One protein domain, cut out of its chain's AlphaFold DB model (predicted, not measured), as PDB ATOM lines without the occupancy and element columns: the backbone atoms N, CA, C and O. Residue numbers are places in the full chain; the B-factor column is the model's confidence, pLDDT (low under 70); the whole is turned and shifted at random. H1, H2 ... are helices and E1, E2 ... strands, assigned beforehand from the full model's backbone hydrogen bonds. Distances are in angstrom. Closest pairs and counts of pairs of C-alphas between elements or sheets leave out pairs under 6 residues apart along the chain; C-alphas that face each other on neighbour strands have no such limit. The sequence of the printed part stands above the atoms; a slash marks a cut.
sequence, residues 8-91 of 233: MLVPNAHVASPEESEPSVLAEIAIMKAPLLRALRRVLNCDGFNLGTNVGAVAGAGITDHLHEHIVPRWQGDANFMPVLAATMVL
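AT A GLANCE: This is residues 8 to 91 of the 233 residues of the protein "HIT domain-containing protein" of Chloroflexia bacterium (UniProt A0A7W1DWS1). A long helix, H1, spans one side of a hairpin of two antiparallel strands, E1 and E2; long loops, residues 8 to 22 and 54 to 68, lie toward one end, and at the other residues 83 to 88 stick out, with part of short H2. The 84 printed residues, under half in named elements, run H1, E1, E2, H2: mixed, helices and strands. The whole is loose, radius of gyration of the C-alphas 15.1 A, and flat, spanning 42 by 31 by 15 A.

HOW THE PARTS SIT: H1, residues 23 to 44, has a kink of 27 degrees near residue 35. E1, residues 48 to 53, and E2, residues 69 to 74, form an antiparallel hairpin at 160 degrees; N 50 and O 72 are within hydrogen-bond range, 2.9 A. The closest C-alphas of H1 and E2, Leu 40 and Pro 73, are 7.4 A apart. H2, residues 81 to 86, is apart from H1 and E1. O i to N i+4 pairs are within range throughout H2 and in 16 of 18 in H1.

IN THESE COORDINATES: H1 begins at C-alpha 23 (18.420, 18.854, 132.031) and measures 31.8 A, E1 17.1 A, E2 15.8 A and H2 7.9 A, ending at C-alpha 86 (4.051, -21.076, 137.746).

THE WHOLE: The printed part has no cut. E1 to E2 is a long link. Residues 79 to 91 have pLDDT under 70.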
ATOM      1  N   MET A   8      19.064  -0.919 137.611       94.81
ATOM      2  CA  MET A   8      18.423   0.390 137.628       94.81
ATOM      3  C   MET A   8      19.484   1.469 137.438       94.81
ATOM      4  O   MET A   8      20.544   1.415 138.063       94.81
ATOM      5  N   LEU A   9      19.183   2.443 136.587       94.81
ATOM      6  CA  LEU A   9      19.921   3.690 136.478       94.81
ATOM      7  C   LEU A   9      19.175   4.745 137.294       94.81
ATOM      8  O   LEU A   9      18.028   5.072 136.994       94.81
ATOM      9  N   VAL A  10      19.817   5.216 138.358       95.25
ATOM     10  CA  VAL A  10      19.205   6.070 139.380       95.25
ATOM     11  C   VAL A  10      20.051   7.339 139.500       95.25
ATOM     12  O   VAL A  10      21.263   7.216 139.703       95.25
ATOM     13  N   PRO A  11      19.477   8.545 139.336       95.00
ATOM     14  CA  PRO A  11      20.208   9.783 139.562       95.00
ATOM     15  C   PRO A  11      20.567   9.932 141.046       95.00
ATOM     16  O   PRO A  11      19.875   9.418 141.914       95.00
ATOM     17  N   ASN A  12      21.636  10.663 141.361       93.50
ATOM     18  CA  ASN A  12      21.951  10.984 142.762       93.50
ATOM     19  C   ASN A  12      20.991  12.031 143.347       93.50
ATOM     20  O   ASN A  12      20.799  12.090 144.559       93.50
ATOM     21  N   ALA A  13      20.436  12.892 142.491       93.06
ATOM     22  CA  ALA A  13      19.432  13.863 142.891       93.06
ATOM     23  C   ALA A  13      18.132  13.136 143.255       93.06
ATOM     24  O   ALA A  13      17.641  12.319 142.475       93.06
ATOM     25  N   HIS A  14      17.572  13.469 144.416       94.75
ATOM     26  CA  HIS A  14      16.287  12.942 144.854       94.75
ATOM     27  C   HIS A  14      15.163  13.704 144.147       94.75
ATOM     28  O   HIS A  14      14.745  14.768 144.595       94.75
ATOM     29  N   VAL A  15      14.734  13.172 143.007       94.25
ATOM     30  CA  VAL A  15      13.666  13.720 142.160       94.25
ATOM     31  C   VAL A  15      12.696  12.602 141.820       94.25
ATOM     32  O   VAL A  15      13.138  11.505 141.487       94.25
ATOM     33  N   ALA A  16      11.391  12.853 141.896       93.62
ATOM     34  CA  ALA A  16      10.376  11.823 141.666       93.62
ATOM     35  C   ALA A  16      10.104  11.593 140.171       93.62
ATOM     36  O   ALA A  16       9.739  10.492 139.750       93.62
ATOM     37  N   SER A  17      10.303  12.630 139.355       93.75
ATOM     38  CA  SER A  17       9.928  12.642 137.946       93.75
ATOM     39  C   SER A  17      10.988  13.320 137.063       93.75
ATOM     40  O   SER A  17      11.773  14.151 137.532       93.75
ATOM     41  N   PRO A  18      11.018  13.013 135.751       94.06
ATOM     42  CA  PRO A  18      11.821  13.772 134.795       94.06
ATOM     43  C   PRO A  18      11.406  15.248 134.691       94.06
ATOM     44  O   PRO A  18      12.226  16.074 134.309       94.06
ATOM     45  N   GLU A  19      10.156  15.578 135.029       94.69
ATOM     46  CA  GLU A  19       9.605  16.942 134.988       94.69
ATOM     47  C   GLU A  19      10.260  17.863 136.030       94.69
ATOM     48  O   GLU A  19      10.368  19.067 135.819       94.69
ATOM     49  N   GLU A  20      10.743  17.280 137.128       92.88
ATOM     50  CA  GLU A  20      11.432  17.962 138.232       92.88
ATOM     51  C   GLU A  20      12.965  17.881 138.120       92.88
ATOM     52  O   GLU A  20      13.687  18.355 138.996       92.88
ATOM     53  N   SER A  21      13.482  17.232 137.075       94.50
ATOM     54  CA  SER A  21      14.910  16.960 136.924       94.50
ATOM     55  C   SER A  21      15.633  18.067 136.161       94.50
ATOM     56  O   SER A  21      15.165  18.545 135.129       94.50
ATOM     57  N   GLU A  22      16.848  18.394 136.600       96.25
ATOM     58  CA  GLU A  22      17.743  19.257 135.830       96.25
ATOM     59  C   GLU A  22      18.083  18.621 134.465       96.25
ATOM     60  O   GLU A  22      18.385  17.420 134.403       96.25
ATOM     61  N   PRO A  23      18.125  19.394 133.360       96.69
ATOM     62  CA  PRO A  23      18.420  18.854 132.031       96.69
ATOM     63  C   PRO A  23      19.747  18.084 131.945       96.69
ATOM     64  O   PRO A  23      19.863  17.120 131.187       96.69
ATOM     65  N   SER A  24      20.747  18.481 132.737       96.50
ATOM     66  CA  SER A  24      22.044  17.801 132.819       96.50
ATOM     67  C   SER A  24      21.935  16.384 133.390       96.50
ATOM     68  O   SER A  24      22.602  15.481 132.887       96.50
ATOM     69  N   VAL A  25      21.059  16.166 134.375       95.25
ATOM     70  CA  VAL A  25      20.807  14.847 134.978       95.25
ATOM     71  C   VAL A  25      20.151  13.920 133.957       95.25
ATOM     72  O   VAL A  25      20.577  12.778 133.786       95.25
ATOM     73  N   LEU A  26      19.157  14.418 133.215       95.81
ATOM     74  CA  LEU A  26      18.497  13.642 132.159       95.81
ATOM     75  C   LEU A  26      19.463  13.287 131.018       95.81
ATOM     76  O   LEU A  26      19.431  12.169 130.497       95.81
ATOM     77  N   ALA A  27      20.352  14.215 130.654       96.94
ATOM     78  CA  ALA A  27      21.395  13.965 129.666       96.94
ATOM     79  C   ALA A  27      22.386  12.888 130.138       96.94
ATOM     80  O   ALA A  27      22.712  11.983 129.369       96.94
ATOM     81  N   GLU A  28      22.824  12.934 131.399       95.44
ATOM     82  CA  GLU A  28      23.703  11.913 131.975       95.44
ATOM     83  C   GLU A  28      23.033  10.533 131.975       95.44
ATOM     84  O   GLU A  28      23.645   9.560 131.528       95.44
ATOM     85  N   ILE A  29      21.753  10.450 132.359       95.38
ATOM     86  CA  ILE A  29      20.968   9.209 132.279       95.38
ATOM     87  C   ILE A  29      20.978   8.659 130.846       95.38
ATOM     88  O   ILE A  29      21.265   7.482 130.633       95.38
ATOM     89  N   ALA A  30      20.713   9.500 129.842       96.31
ATOM     90  CA  ALA A  30      20.720   9.085 128.440       96.31
ATOM     91  C   ALA A  30      22.096   8.573 127.980       96.31
ATOM     92  O   ALA A  30      22.183   7.522 127.339       96.31
ATOM     93  N   ILE A  31      23.171   9.280 128.338       96.56
ATOM     94  CA  ILE A  31      24.552   8.932 127.973       96.56
ATOM     95  C   ILE A  31      24.980   7.613 128.629       96.56
ATOM     96  O   ILE A  31      25.594   6.765 127.975       96.56
ATOM     97  N   MET A  32      24.609   7.399 129.894       95.75
ATOM     98  CA  MET A  32      24.987   6.216 130.670       95.75
ATOM     99  C   MET A  32      24.364   4.914 130.158       95.75
ATOM    100  O   MET A  32      24.899   3.837 130.426       95.75
ATOM    101  N   LYS A  33      23.297   4.961 129.353       96.94
ATOM    102  CA  LYS A  33      22.689   3.749 128.773       96.94
ATOM    103  C   LYS A  33      23.691   2.970 127.929       96.94
ATOM    104  O   LYS A  33      23.860   1.770 128.115       96.94
ATOM    105  N   ALA A  34      24.392   3.639 127.017       96.88
ATOM    106  CA  ALA A  34      25.274   2.975 126.061       96.88
ATOM    107  C   ALA A  34      26.370   2.092 126.714       96.88
ATOM    108  O   ALA A  34      26.469   0.921 126.326       96.88
ATOM    109  N   PRO A  35      27.170   2.572 127.693       95.75
ATOM    110  CA  PRO A  35      28.143   1.723 128.381       95.75
ATOM    111  C   PRO A  35      27.480   0.575 129.158       95.75
ATOM    112  O   PRO A  35      27.969  -0.552 129.091       95.75
ATOM    113  N   LEU A  36      26.334   0.805 129.812       96.94
ATOM    114  CA  LEU A  36      25.613  -0.244 130.549       96.94
ATOM    115  C   LEU A  36      25.127  -1.373 129.628       96.94
ATOM    116  O   LEU A  36      25.322  -2.548 129.936       96.94
ATOM    117  N   LEU A  37      24.559  -1.043 128.462       97.69
ATOM    118  CA  LEU A  37      24.098  -2.048 127.495       97.69
ATOM    119  C   LEU A  37      25.258  -2.858 126.907       97.69
ATOM    120  O   LEU A  37      25.132  -4.070 126.723       97.69
ATOM    121  N   ARG A  38      26.402  -2.221 126.616       97.19
ATOM    122  CA  ARG A  38      27.596  -2.932 126.128       97.19
ATOM    123  C   ARG A  38      28.179  -3.850 127.199       97.19
ATOM    124  O   ARG A  38      28.498  -4.997 126.883       97.19
ATOM    125  N   ALA A  39      28.244  -3.387 128.446       96.44
ATOM    126  CA  ALA A  39      28.677  -4.189 129.583       96.44
ATOM    127  C   ALA A  39      27.780  -5.422 129.780       96.44
ATOM    128  O   ALA A  39      28.271  -6.552 129.774       96.44
ATOM    129  N   LEU A  40      26.459  -5.224 129.854       96.75
ATOM    130  CA  LEU A  40      25.481  -6.306 129.990       96.75
ATOM    131  C   LEU A  40      25.583  -7.317 128.849       96.75
ATOM    132  O   LEU A  40      25.699  -8.515 129.100       96.75
ATOM    133  N   ARG A  41      25.616  -6.847 127.595       96.69
ATOM    134  CA  ARG A  41      25.721  -7.731 126.427       96.69
ATOM    135  C   ARG A  41      27.002  -8.558 126.457       96.69
ATOM    136  O   ARG A  41      26.969  -9.735 126.114       96.69
ATOM    137  N   ARG A  42      28.118  -7.985 126.910       95.88
ATOM    138  CA  ARG A  42      29.389  -8.709 127.005       95.88
ATOM    139  C   ARG A  42      29.380  -9.792 128.083       95.88
ATOM    140  O   ARG A  42      29.974 -10.852 127.886       95.88
ATOM    141  N   VAL A  43      28.724  -9.536 129.211       95.69
ATOM    142  CA  VAL A  43      28.641 -10.497 130.320       95.69
ATOM    143  C   VAL A  43      27.653 -11.617 130.018       95.69
ATOM    144  O   VAL A  43      27.966 -12.784 130.248       95.69
ATOM    145  N   LEU A  44      26.473 -11.246 129.524       93.94
ATOM    146  CA  LEU A  44      25.282 -12.092 129.506       93.94
ATOM    147  C   LEU A  44      24.921 -12.621 128.115       93.94
ATOM    148  O   LEU A  44      24.087 -13.516 128.010       93.94
ATOM    149  N   ASN A  45      25.544 -12.090 127.057       93.56
ATOM    150  CA  ASN A  45      25.235 -12.426 125.667       93.56
ATOM    151  C   ASN A  45      23.727 -12.338 125.364       93.56
ATOM    152  O   ASN A  45      23.142 -13.260 124.805       93.56
ATOM    153  N   CYS A  46      23.090 -11.258 125.820       94.06
ATOM    154  CA  CYS A  46      21.672 -11.005 125.594       94.06
ATOM    155  C   CYS A  46      21.407 -10.447 124.187       94.06
ATOM    156  O   CYS A  46      22.191  -9.651 123.651       94.06
ATOM    157  N   ASP A  47      20.257 -10.820 123.632       95.44
ATOM    158  CA  ASP A  47      19.843 -10.474 122.269       95.44
ATOM    159  C   ASP A  47      19.267  -9.053 122.196       95.44
ATOM    160  O   ASP A  47      19.451  -8.336 121.211       95.44
ATOM    161  N   GLY A  48      18.623  -8.599 123.273       95.38
ATOM    162  CA  GLY A  48      17.962  -7.299 123.331       95.38
ATOM    163  C   GLY A  48      17.836  -6.742 124.744       95.38
ATOM    164  O   GLY A  48      18.344  -7.313 125.709       95.38
ATOM    165  N   PHE A  49      17.154  -5.602 124.851       96.75
ATOM    166  CA  PHE A  49      16.890  -4.924 126.119       96.75
ATOM    167  C   PHE A  49      15.506  -4.280 126.116       96.75
ATOM    168  O   PHE A  49      15.081  -3.739 125.095       96.75
ATOM    169  N   ASN A  50      14.844  -4.267 127.272       96.44
ATOM    170  CA  ASN A  50      13.806  -3.282 127.564       96.44
ATOM    171  C   ASN A  50      14.399  -2.181 128.438       96.44
ATOM    172  O   ASN A  50      15.068  -2.478 129.430       96.44
ATOM    173  N   LEU A  51      14.141  -0.934 128.053       96.06
ATOM    174  CA  LEU A  51      14.488   0.264 128.807       96.06
ATOM    175  C   LEU A  51      13.187   0.984 129.130       96.06
ATOM    176  O   LEU A  51      12.351   1.136 128.235       96.06
ATOM    177  N   GLY A  52      12.991   1.389 130.378       93.62
ATOM    178  CA  GLY A  52      11.753   2.054 130.752       93.62
ATOM    179  C   GLY A  52      11.785   2.673 132.134       93.62
ATOM    180  O   GLY A  52      12.448   2.178 133.044       93.62
ATOM    181  N   THR A  53      11.012   3.739 132.273       94.56
ATOM    182  CA  THR A  53      10.828   4.490 133.508       94.56
ATOM    183  C   THR A  53       9.337   4.574 133.779       94.56
ATOM    184  O   THR A  53       8.580   5.005 132.909       94.56
ATOM    185  N   ASN A  54       8.922   4.194 134.983       94.06
ATOM    186  CA  ASN A  54       7.549   4.375 135.441       94.06
ATOM    187  C   ASN A  54       7.495   5.641 136.302       94.06
ATOM    188  O   ASN A  54       8.301   5.779 137.220       94.06
ATOM    189  N   VAL A  55       6.562   6.554 136.020       95.00
ATOM    190  CA  VAL A  55       6.406   7.816 136.765       95.00
ATOM    191  C   VAL A  55       5.051   7.830 137.469       95.00
ATOM    192  O   VAL A  55       4.004   7.758 136.827       95.00
ATOM    193  N   GLY A  56       5.082   7.915 138.799       92.31
ATOM    194  CA  GLY A  56       3.895   7.877 139.653       92.31
ATOM    195  C   GLY A  56       3.345   6.466 139.913       92.31
ATOM    196  O   GLY A  56       3.600   5.509 139.179       92.31
ATOM    197  N   ALA A  57       2.554   6.339 140.985       92.44
ATOM    198  CA  ALA A  57       2.029   5.052 141.454       92.44
ATOM    199  C   ALA A  57       1.176   4.330 140.397       92.44
ATOM    200  O   ALA A  57       1.289   3.120 140.220       92.44
ATOM    201  N   VAL A  58       0.351   5.081 139.655       94.62
ATOM    202  CA  VAL A  58      -0.558   4.531 138.632       94.62
ATOM    203  C   VAL A  58       0.208   3.921 137.453       94.62
ATOM    204  O   VAL A  58      -0.250   2.939 136.877       94.62
ATOM    205  N   ALA A  59       1.396   4.439 137.127       91.56
ATOM    206  CA  ALA A  59       2.259   3.870 136.093       91.56
ATOM    207  C   ALA A  59       3.037   2.625 136.568       91.56
ATOM    208  O   ALA A  59       3.809   2.057 135.800       91.56
ATOM    209  N   GLY A  60       2.867   2.202 137.827       87.00
ATOM    210  CA  GLY A  60       3.566   1.051 138.397       87.00
ATOM    211  C   GLY A  60       4.988   1.362 138.867       87.00
ATOM    212  O   GLY A  60       5.849   0.480 138.829       87.00
ATOM    213  N   ALA A  61       5.271   2.603 139.275       86.31
ATOM    214  CA  ALA A  61       6.527   2.929 139.947       86.31
ATOM    215  C   ALA A  61       6.567   2.244 141.322       86.31
ATOM    216  O   ALA A  61       5.729   2.516 142.181       86.31
ATOM    217  N   GLY A  62       7.539   1.351 141.534       81.19
ATOM    218  CA  GLY A  62       7.711   0.665 142.821       81.19
ATOM    219  C   GLY A  62       8.222   1.588 143.934       81.19
ATOM    220  O   GLY A  62       7.981   1.328 145.109       81.19
ATOM    221  N   ILE A  63       8.906   2.669 143.554       87.38
ATOM    222  CA  ILE A  63       9.339   3.769 144.421       87.38
ATOM    223  C   ILE A  63       8.891   5.051 143.725       87.38
ATOM    224  O   ILE A  63       9.437   5.409 142.685       87.38
ATOM    225  N   THR A  64       7.861   5.706 144.252       90.06
ATOM    226  CA  THR A  64       7.242   6.869 143.597       90.06
ATOM    227  C   THR A  64       8.049   8.145 143.750       90.06
ATOM    228  O   THR A  64       7.961   9.013 142.893       90.06
ATOM    229  N   ASP A  65       8.841   8.237 144.816       92.12
ATOM    230  CA  ASP A  65       9.491   9.487 145.217       92.12
ATOM    231  C   ASP A  65      10.891   9.636 144.604       92.12
ATOM    232  O   ASP A  65      11.534  10.670 144.756       92.12
ATOM    233  N   HIS A  66      11.367   8.613 143.882       94.75
ATOM    234  CA  HIS A  66      12.697   8.616 143.289       94.75
ATOM    235  C   HIS A  66      12.705   8.013 141.886       94.75
ATOM    236  O   HIS A  66      12.452   6.822 141.695       94.75
ATOM    237  N   LEU A  67      13.092   8.827 140.909       94.81
ATOM    238  CA  LEU A  67      13.260   8.465 139.513       94.81
ATOM    239  C   LEU A  67      14.257   7.312 139.381       94.81
ATOM    240  O   LEU A  67      15.340   7.347 139.965       94.81
ATOM    241  N   HIS A  68      13.903   6.295 138.603       95.62
ATOM    242  CA  HIS A  68      14.790   5.191 138.261       95.62
ATOM    243  C   HIS A  68      14.395   4.610 136.904       95.62
ATOM    244  O   HIS A  68      13.220   4.366 136.634       95.62
ATOM    245  N   GLU A  69      15.383   4.382 136.045       95.38
ATOM    246  CA  GLU A  69      15.176   3.729 134.758       95.38
ATOM    247  C   GLU A  69      15.616   2.270 134.838       95.38
ATOM    248  O   GLU A  69      16.750   1.951 135.200       95.38
ATOM    249  N   HIS A  70      14.710   1.371 134.480       96.00
ATOM    250  CA  HIS A  70      14.970  -0.054 134.407       96.00
ATOM    251  C   HIS A  70      15.696  -0.401 133.111       96.00
ATOM    252  O   HIS A  70      15.262  -0.022 132.025       96.00
ATOM    253  N   ILE A  71      16.756  -1.199 133.223       96.88
ATOM    254  CA  ILE A  71      17.426  -1.837 132.089       96.88
ATOM    255  C   ILE A  71      17.320  -3.347 132.271       96.88
ATOM    256  O   ILE A  71      17.954  -3.927 133.156       96.88
ATOM    257  N   VAL A  72      16.504  -3.989 131.435       95.81
ATOM    258  CA  VAL A  72      16.196  -5.421 131.523       95.81
ATOM    259  C   VAL A  72      16.765  -6.144 130.298       95.81
ATOM    260  O   VAL A  72      16.243  -5.955 129.196       95.81
ATOM    261  N   PRO A  73      17.817  -6.971 130.454       95.25
ATOM    262  CA  PRO A  73      18.315  -7.838 129.387       95.25
ATOM    263  C   PRO A  73      17.255  -8.846 128.934       95.25
ATOM    264  O   PRO A  73      16.535  -9.406 129.765       95.25
ATOM    265  N   ARG A  74      17.177  -9.075 127.620       93.38
ATOM    266  CA  ARG A  74      16.217  -9.983 126.983       93.38
ATOM    267  C   ARG A  74      16.907 -10.995 126.077       93.38
ATOM    268  O   ARG A  74      17.907 -10.671 125.431       93.38
ATOM    269  N   TRP A  75      16.324 -12.184 125.994       92.06
ATOM    270  CA  TRP A  75      16.743 -13.260 125.097       92.06
ATOM    271  C   TRP A  75      15.567 -13.764 124.281       92.06
ATOM    272  O   TRP A  75      14.415 -13.715 124.723       92.06
ATOM    273  N   GLN A  76      15.856 -14.296 123.098       88.88
ATOM    274  CA  GLN A  76      14.853 -15.013 122.328       88.88
ATOM    275  C   GLN A  76      14.325 -16.199 123.152       88.88
ATOM    276  O   GLN A  76      15.066 -17.118 123.488       88.88
ATOM    277  N   GLY A  77      13.033 -16.164 123.493       82.81
ATOM    278  CA  GLY A  77      12.392 -17.206 124.298       82.81
ATOM    279  C   GLY A  77      12.625 -17.099 125.808       82.81
ATOM    280  O   GLY A  77      12.456 -18.088 126.501       82.81
ATOM    281  N   ASP A  78      13.001 -15.943 126.367       79.81
ATOM    282  CA  ASP A  78      13.101 -15.805 127.834       79.81
ATOM    283  C   ASP A  78      11.745 -15.865 128.567       79.81
ATOM    284  O   ASP A  78      11.675 -16.305 129.716       79.81
ATOM    285  N   ALA A  79      10.654 -15.501 127.890       68.12
ATOM    286  CA  ALA A  79       9.283 -15.740 128.329       68.12
ATOM    287  C   ALA A  79       8.887 -17.206 128.063       68.12
ATOM    288  O   ALA A  79       8.164 -17.523 127.121       68.12
ATOM    289  N   ASN A  80       9.417 -18.105 128.891       56.00
ATOM    290  CA  ASN A  80       9.131 -19.538 128.846       56.00
ATOM    291  C   ASN A  80       7.772 -19.882 129.487       56.00
ATOM    292  O   ASN A  80       7.084 -19.027 130.036       56.00
ATOM    293  N   PHE A  81       7.387 -21.162 129.483       54.09
ATOM    294  CA  PHE A  81       6.176 -21.629 130.176       54.09
ATOM    295  C   PHE A  81       6.201 -21.362 131.696       54.09
ATOM    296  O   PHE A  81       5.149 -21.163 132.295       54.09
ATOM    297  N   MET A  82       7.381 -21.335 132.330       49.44
ATOM    298  CA  MET A  82       7.525 -21.257 133.796       49.44
ATOM    299  C   MET A  82       7.008 -19.942 134.418       49.44
ATOM    300  O   MET A  82       6.223 -20.018 135.363       49.44
ATOM    301  N   PRO A  83       7.335 -18.741 133.901       56.78
ATOM    302  CA  PRO A  83       6.769 -17.499 134.438       56.78
ATOM    303  C   PRO A  83       5.264 -17.377 134.184       56.78
ATOM    304  O   PRO A  83       4.555 -16.781 134.989       56.78
ATOM    305  N   VAL A  84       4.774 -17.968 133.088       57.91
ATOM    306  CA  VAL A  84       3.368 -17.890 132.665       57.91
ATOM    307  C   VAL A  84       2.474 -18.854 133.450       57.91
ATOM    308  O   VAL A  84       1.362 -18.486 133.815       57.91
ATOM    309  N   LEU A  85       2.941 -20.075 133.731       46.69
ATOM    310  CA  LEU A  85       2.150 -21.112 134.406       46.69
ATOM    311  C   LEU A  85       2.409 -21.196 135.914       46.69
ATOM    312  O   LEU A  85       1.514 -21.584 136.658       46.69
ATOM    313  N   ALA A  86       3.619 -20.860 136.365       51.94
ATOM    314  CA  ALA A  86       4.051 -21.076 137.746       51.94
ATOM    315  C   ALA A  86       4.462 -19.787 138.474       51.94
ATOM    316  O   ALA A  86       4.975 -19.872 139.589       51.94
ATOM    317  N   ALA A  87       4.303 -18.610 137.849       59.88
ATOM    318  CA  ALA A  87       4.743 -17.312 138.384       59.88
ATOM    319  C   ALA A  87       6.193 -17.326 138.920       59.88
ATOM    320  O   ALA A  87       6.553 -16.565 139.816       59.88
ATOM    321  N   THR A  88       7.031 -18.218 138.379       53.56
ATOM    322  CA  THR A  88       8.374 -18.500 138.882       53.56
ATOM    323  C   THR A  88       9.396 -18.207 137.791       53.56
ATOM    324  O   THR A  88       9.324 -18.752 136.688       53.56
ATOM    325  N   MET A  89      10.367 -17.352 138.114       58.00
ATOM    326  CA  MET A  89      11.525 -17.043 137.273       58.00
ATOM    327  C   MET A  89      12.760 -17.760 137.817       58.00
ATOM    328  O   MET A  89      13.093 -17.623 138.994       58.00
ATOM    329  N   VAL A  90      13.471 -18.487 136.956       60.72
ATOM    330  CA  VAL A  90      14.754 -19.104 137.311       60.72
ATOM    331  C   VAL A  90      15.863 -18.068 137.133       60.72
ATOM    332  O   VAL A  90      16.090 -17.591 136.023       60.72
ATOM    333  N   LEU A  91      16.563 -17.733 138.219       67.25
ATOM    334  CA  LEU A  91      17.783 -16.926 138.188       67.25
ATOM    335  C   LEU A  91      18.993 -17.875 138.242       67.25
ATOM    336  O   LEU A  91      19.305 -18.384 139.315       67.25
TER     337      LEU A  91